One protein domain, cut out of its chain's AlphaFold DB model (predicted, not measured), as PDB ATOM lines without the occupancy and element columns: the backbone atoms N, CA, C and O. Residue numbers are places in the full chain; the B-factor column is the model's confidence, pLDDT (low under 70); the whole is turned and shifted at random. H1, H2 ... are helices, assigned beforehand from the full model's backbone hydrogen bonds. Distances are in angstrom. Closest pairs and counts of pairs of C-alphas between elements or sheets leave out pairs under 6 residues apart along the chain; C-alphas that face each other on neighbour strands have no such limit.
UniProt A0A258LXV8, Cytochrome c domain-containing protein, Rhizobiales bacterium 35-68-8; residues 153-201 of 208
ATOM      1  N   ASP A 153     198.701 193.821 155.894       82.50
ATOM      2  CA  ASP A 153     199.225 192.453 155.891       82.50
ATOM      3  C   ASP A 153     198.336 191.476 156.676       82.50
ATOM      4  O   ASP A 153     198.295 190.292 156.351       82.50
ATOM      5  N   ARG A 154     197.569 191.975 157.655       82.81
ATOM      6  CA  ARG A 154     196.680 191.163 158.508       82.81
ATOM      7  C   ARG A 154     195.205 191.256 158.134       82.81
ATOM      8  O   ARG A 154     194.376 190.648 158.804       82.81
ATOM      9  N   ASP A 155     194.871 192.011 157.087       86.44
ATOM     10  CA  ASP A 155     193.477 192.226 156.680       86.44
ATOM     11  C   ASP A 155     192.787 190.919 156.270       86.44
ATOM     12  O   ASP A 155     191.580 190.768 156.458       86.44
ATOM     13  N   PHE A 156     193.563 189.973 155.736       89.56
ATOM     14  CA  PHE A 156     193.081 188.682 155.262       89.56
ATOM     15  C   PHE A 156     193.964 187.566 155.834       89.56
ATOM     16  O   PHE A 156     194.967 187.214 155.212       89.56
ATOM     17  N   PRO A 157     193.600 186.987 156.998       87.44
ATOM     18  CA  PRO A 157     194.335 185.864 157.595       87.44
ATOM     19  C   PRO A 157     194.453 184.651 156.661       87.44
ATOM     20  O   PRO A 157     195.370 183.844 156.767       87.44
ATOM     21  N   ASP A 158     193.513 184.516 155.729       89.81
ATOM     22  CA  ASP A 158     193.585 183.564 154.634       89.81
ATOM     23  C   ASP A 158     193.657 184.317 153.299       89.81
ATOM     24  O   ASP A 158     192.655 184.863 152.829       89.81
ATOM     25  N   LEU A 159     194.830 184.304 152.660       91.31
ATOM     26  CA  LEU A 159     195.046 184.976 151.377       91.31
ATOM     27  C   LEU A 159     194.205 184.395 150.227       91.31
ATOM     28  O   LEU A 159     193.940 185.124 149.278       91.31
ATOM     29  N   LEU A 160     193.719 183.149 150.313       93.12
ATOM     30  CA  LEU A 160     192.797 182.584 149.312       93.12
ATOM     31  C   LEU A 160     191.368 183.128 149.449       93.12
ATOM     32  O   LEU A 160     190.560 182.977 148.538       93.12
ATOM     33  N   THR A 161     191.049 183.773 150.575       91.69
ATOM     34  CA  THR A 161     189.766 184.473 150.780       91.69
ATOM     35  C   THR A 161     189.850 185.960 150.451       91.69
ATOM     36  O   THR A 161     188.837 186.664 150.462       91.69
ATOM     37  N   LYS A 162     191.059 186.454 150.155       94.50
ATOM     38  CA  LYS A 162     191.287 187.845 149.792       94.50
ATOM     39  C   LYS A 162     190.567 188.156 148.475       94.50
ATOM     40  O   LYS A 162     190.769 187.443 147.493       94.50
ATOM     41  N   PRO A 163     189.747 189.221 148.413       96.69
ATOM     42  CA  PRO A 163     189.114 189.649 147.173       96.69
ATOM     43  C   PRO A 163     190.158 189.883 146.083       96.69
ATOM     44  O   PRO A 163     191.157 190.569 146.323       96.69
ATOM     45  N   VAL A 164     189.909 189.339 144.892       97.69
ATOM     46  CA  VAL A 164     190.850 189.374 143.757       97.69
ATOM     47  C   VAL A 164     191.213 190.788 143.312       97.69
ATOM     48  O   VAL A 164     192.296 190.991 142.776       97.69
ATOM     49  N   ASP A 165     190.347 191.762 143.588       97.81
ATOM     50  CA  ASP A 165     190.525 193.173 143.260       97.81
ATOM     51  C   ASP A 165     191.108 194.007 144.421       97.81
ATOM     52  O   ASP A 165     190.996 195.236 144.454       97.81
ATOM     53  N   THR A 166     191.704 193.349 145.424       96.94
ATOM     54  CA  THR A 166     192.338 194.049 146.548       96.94
ATOM     55  C   THR A 166     193.633 194.732 146.085       96.94
ATOM     56  O   THR A 166     194.587 194.058 145.683       96.94
ATOM     57  N   PRO A 167     193.757 196.066 146.220       94.88
ATOM     58  CA  PRO A 167     194.830 196.832 145.587       94.88
ATOM     59  C   PRO A 167     196.154 196.793 146.364       94.88
ATOM     60  O   PRO A 167     197.016 197.647 146.166       94.88
ATOM     61  N   TYR A 168     196.338 195.871 147.299       94.44
ATOM     62  CA  TYR A 168     197.576 195.709 148.060       94.44
ATOM     63  C   TYR A 168     197.818 194.234 148.344       94.44
ATOM     64  O   TYR A 168     196.869 193.480 148.545       94.44
ATOM     65  N   GLY A 169     199.090 193.843 148.381       92.06
ATOM     66  CA  GLY A 169     199.523 192.498 148.747       92.06
ATOM     67  C   GLY A 169     199.547 192.267 150.270       92.06
ATOM     68  O   GLY A 169     198.997 193.078 151.017       92.06
ATOM     69  N   PRO A 170     200.156 191.160 150.726       93.38
ATOM     70  CA  PRO A 170     200.602 190.037 149.894       93.38
ATOM     71  C   PRO A 170     199.418 189.345 149.191       93.38
ATOM     72  O   PRO A 170     198.262 189.527 149.589       93.38
ATOM     73  N   TYR A 171     199.708 188.603 148.125       94.12
ATOM     74  CA  TYR A 171     198.744 187.807 147.359       94.12
ATOM     75  C   TYR A 171     199.081 186.321 147.509       94.12
ATOM     76  O   TYR A 171     200.208 185.981 147.863       94.12
ATOM     77  N   ALA A 172     198.092 185.448 147.314       93.69
ATOM     78  CA  ALA A 172     198.325 184.003 147.342       93.69
ATOM     79  C   ALA A 172     198.921 183.476 146.027       93.69
ATOM     80  O   ALA A 172     199.530 182.413 146.010       93.69
ATOM     81  N   ASP A 173     198.712 184.217 144.944       95.00
ATOM     82  CA  ASP A 173     199.177 183.928 143.595       95.00
ATOM     83  C   ASP A 173     200.416 184.774 143.226       95.00
ATOM     84  O   ASP A 173     200.951 185.536 144.038       95.00
ATOM     85  N   SER A 174     200.893 184.616 141.989       96.31
ATOM     86  CA  SER A 174     202.050 185.333 141.442       96.31
ATOM     87  C   SER A 174     201.684 186.476 140.487       96.31
ATOM     88  O   SER A 174     202.573 186.995 139.805       96.31
ATOM     89  N   PHE A 175     200.406 186.848 140.367       98.12
ATOM     90  CA  PHE A 175     199.999 187.921 139.468       98.12
ATOM     91  C   PHE A 175     200.509 189.279 139.977       98.12
ATOM     92  O   PHE A 175     200.616 189.531 141.183       98.12
ATOM     93  N   PRO A 176     200.857 190.204 139.065       97.81
ATOM     94  CA  PRO A 176     201.332 191.514 139.468       97.81
ATOM     95  C   PRO A 176     200.208 192.306 140.141       97.81
ATOM     96  O   PRO A 176     199.050 192.262 139.723       97.81
ATOM     97  N   ARG A 177     200.571 193.154 141.115       97.00
ATOM     98  CA  ARG A 177     199.637 194.089 141.772       97.00
ATOM     99  C   ARG A 177     198.776 194.861 140.770       97.00
ATOM    100  O   ARG A 177     197.611 195.110 141.039       97.00
ATOM    101  N   GLN A 178     199.339 195.254 139.627       97.94
ATOM    102  CA  GLN A 178     198.603 195.991 138.601       97.94
ATOM    103  C   GLN A 178     197.376 195.219 138.091       97.94
ATOM    104  O   GLN A 178     196.327 195.828 137.908       97.94
ATOM    105  N   GLN A 179     197.469 193.895 137.950       98.44
ATOM    106  CA  GLN A 179     196.341 193.059 137.542       98.44
ATOM    107  C   GLN A 179     195.299 192.913 138.661       98.44
ATOM    108  O   GLN A 179     194.106 192.955 138.387       98.44
ATOM    109  N   HIS A 180     195.710 192.859 139.932       98.19
ATOM    110  CA  HIS A 180     194.771 192.953 141.061       98.19
ATOM    111  C   HIS A 180     194.085 194.322 141.169       98.19
ATOM    112  O   HIS A 180     193.030 194.433 141.779       98.19
ATOM    113  N   VAL A 181     194.672 195.387 140.622       98.19
ATOM    114  CA  VAL A 181     194.062 196.725 140.655       98.19
ATOM    115  C   VAL A 181     193.124 196.933 139.465       98.19
ATOM    116  O   VAL A 181     192.049 197.495 139.652       98.19
ATOM    117  N   PHE A 182     193.512 196.494 138.264       98.62
ATOM    118  CA  PHE A 182     192.816 196.839 137.017       98.62
ATOM    119  C   PHE A 182     192.178 195.660 136.280       98.62
ATOM    120  O   PHE A 182     191.480 195.874 135.294       98.62
ATOM    121  N   GLY A 183     192.376 194.432 136.748       98.25
ATOM    122  CA  GLY A 183     191.959 193.230 136.038       98.25
ATOM    123  C   GLY A 183     192.863 192.902 134.837       98.25
ATOM    124  O   GLY A 183     193.935 193.495 134.685       98.25
ATOM    125  N   PRO A 184     192.455 191.945 133.986       98.31
ATOM    126  CA  PRO A 184     191.245 191.133 134.125       98.31
ATOM    127  C   PRO A 184     191.331 190.199 135.343       98.31
ATOM    128  O   PRO A 184     192.401 189.683 135.682       98.31
ATOM    129  N   PHE A 185     190.197 189.988 136.016       98.31
ATOM    130  CA  PHE A 185     190.145 189.255 137.289       98.31
ATOM    131  C   PHE A 185     189.872 187.756 137.139       98.31
ATOM    132  O   PHE A 185     190.134 186.996 138.073       98.31
ATOM    133  N   ALA A 186     189.365 187.314 135.983       98.06
ATOM    134  CA  ALA A 186     189.077 185.902 135.736       98.06
ATOM    135  C   ALA A 186     190.314 184.991 135.921       98.06
ATOM    136  O   ALA A 186     190.203 184.051 136.711       98.06
ATOM    137  N   PRO A 187     191.508 185.309 135.367       98.31
ATOM    138  CA  PRO A 187     192.705 184.487 135.584       98.31
ATOM    139  C   PRO A 187     193.115 184.375 137.058       98.31
ATOM    140  O   PRO A 187     193.535 183.314 137.513       98.31
ATOM    141  N   ILE A 188     192.941 185.453 137.834       98.31
ATOM    142  CA  ILE A 188     193.240 185.448 139.273       98.31
ATOM    143  C   ILE A 188     192.280 184.497 139.997       98.31
ATOM    144  O   ILE A 188     192.711 183.688 140.811       98.31
ATOM    145  N   ARG A 189     190.973 184.538 139.695       97.75
ATOM    146  CA  ARG A 189     190.000 183.623 140.323       97.75
ATOM    147  C   ARG A 189     190.268 182.162 139.991       97.75
ATOM    148  O   ARG A 189     190.122 181.317 140.872       97.75
ATOM    149  N   GLU A 190     190.633 181.867 138.749       97.69
ATOM    150  CA  GLU A 190     190.976 180.509 138.320       97.69
ATOM    151  C   GLU A 190     192.180 179.968 139.096       97.69
ATOM    152  O   GLU A 190     192.131 178.842 139.603       97.69
ATOM    153  N   GLU A 191     193.213 180.794 139.267       97.06
ATOM    154  CA  GLU A 191     194.410 180.437 140.022       97.06
ATOM    155  C   GLU A 191     194.127 180.273 141.517       97.06
ATOM    156  O   GLU A 191     194.504 179.265 142.112       97.06
ATOM    157  N   ILE A 192     193.377 181.193 142.128       95.88
ATOM    158  CA  ILE A 192     192.945 181.059 143.526       95.88
ATOM    159  C   ILE A 192     192.122 179.779 143.720       95.88
ATOM    160  O   ILE A 192     192.308 179.069 144.710       95.88
ATOM    161  N   ALA A 193     191.255 179.425 142.767       95.62
ATOM    162  CA  ALA A 193     190.505 178.175 142.811       95.62
ATOM    163  C   ALA A 193     191.416 176.940 142.666       95.62
ATOM    164  O   ALA A 193     191.169 175.930 143.330       95.62
ATOM    165  N   ARG A 194     192.467 176.999 141.836       95.56
ATOM    166  CA  ARG A 194     193.492 175.944 141.726       95.56
ATOM    167  C   ARG A 194     194.241 175.773 143.048       95.56
ATOM    168  O   ARG A 194     194.254 174.668 143.589       95.56
ATOM    169  N   LEU A 195     194.763 176.866 143.604       93.12
ATOM    170  CA  LEU A 195     195.469 176.887 144.885       93.12
ATOM    171  C   LEU A 195     194.588 176.385 146.035       93.12
ATOM    172  O   LEU A 195     195.059 175.650 146.897       93.12
ATOM    173  N   ALA A 196     193.297 176.723 146.048       91.31
ATOM    174  CA  ALA A 196     192.366 176.248 147.070       91.31
ATOM    175  C   ALA A 196     192.142 174.729 147.007       91.31
ATOM    176  O   ALA A 196     192.067 174.085 148.055       91.31
ATOM    177  N   ARG A 197     192.079 174.147 145.800       91.31
ATOM    178  CA  ARG A 197     192.001 172.687 145.621       91.31
ATOM    179  C   ARG A 197     193.270 171.991 146.113       91.31
ATOM    180  O   ARG A 197     193.169 170.962 146.768       91.31
ATOM    181  N   GLU A 198     194.440 172.574 145.862       86.88
ATOM    182  CA  GLU A 198     195.730 172.043 146.330       86.88
ATOM    183  C   GLU A 198     195.902 172.180 147.845       86.88
ATOM    184  O   GLU A 198     196.319 171.238 148.516       86.88
ATOM    185  N   ARG A 199     195.488 173.314 148.417       76.12
ATOM    186  CA  ARG A 199     195.450 173.532 149.868       76.12
ATOM    187  C   ARG A 199     194.478 172.594 150.582       76.12
ATOM    188  O   ARG A 199     194.678 172.288 151.750       76.12
ATOM    189  N   GLY A 200     193.464 172.060 149.901       61.00
ATOM    190  CA  GLY A 200     192.678 170.936 150.426       61.00
ATOM    191  C   GLY A 200     193.549 169.773 150.944       61.00
ATOM    192  O   GLY A 200     193.096 169.028 151.809       61.00
ATOM    193  N   ALA A 201     194.804 169.670 150.479       55.94
ATOM    194  CA  ALA A 201     195.822 168.736 150.952       55.94
ATOM    195  C   ALA A 201     196.902 169.337 151.893       55.94
ATOM    196  O   ALA A 201     197.651 168.569 152.494       55.94
TER     197      ALA A 201
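What this domain is: This is residues 153 to 201 of the 208 residues of the protein "Cytochrome c domain-containing protein" of Rhizobiales bacterium 35-68-8 (UniProt A0A258LXV8). One helix of moderate length, H2, and a short helix, H1, stand at an angle round a tight turn, and a long looping stretch without named elements, residues 153 to 176, winds beside them and makes up much of the body. The final part of H2 reaches away from H1 toward the last printed residue. The printed part has 49 residues with two named helices, H1 then H2 along the chain, and no named strand; the class is all helix, though only 20 of the 49 residues are in named elements. The whole is compact, with a radius of gyration of the C-alphas of 10.3 A, and the C-alphas span 31 by 24 by 14 A.

How they stand to each other: The longest helix is H2, residues 186 to 199. It is close to but not clearly touching H1, residues 177 to 182, with 1 pair of C-alphas within 8 A. The closest C-alphas of the two are those of His 180 and Ile 188, 7.9 A apart. Their centres are 16.4 A apart. Their lines stand at a steep tilt of 47 degrees, and they run opposite ways. A tight link of 3 residues joins H1 to H2. In both H1 and H2 every backbone O i to N i+4 pair is within hydrogen-bond range.

Where its parts are: H2 has 14 residues and measures 19.8 A from C-alpha 186 at (189.077, 185.902, 135.736) to C-alpha 199 at (195.450, 173.532, 149.868). H1 has 6 residues and measures 8.8 A, beginning at C-alpha 177 at (199.637, 194.089, 141.772). Residues 153 to 176, before H1, are 24 residues with no named element; their C-alphas lie 5 to 14 A from the mean of the C-alphas.

The domain as a whole: The two C-alphas farthest apart are those of Phe 182 and Ala 201, at 31.5 A. The first and last printed C-alphas, of Asp 153 and Ala 201, are 24.5 A apart. The printed part has no cut and no long link between its helices. The mean pLDDT of the printed part is 92.7, and residues 200 to 201 are under 70.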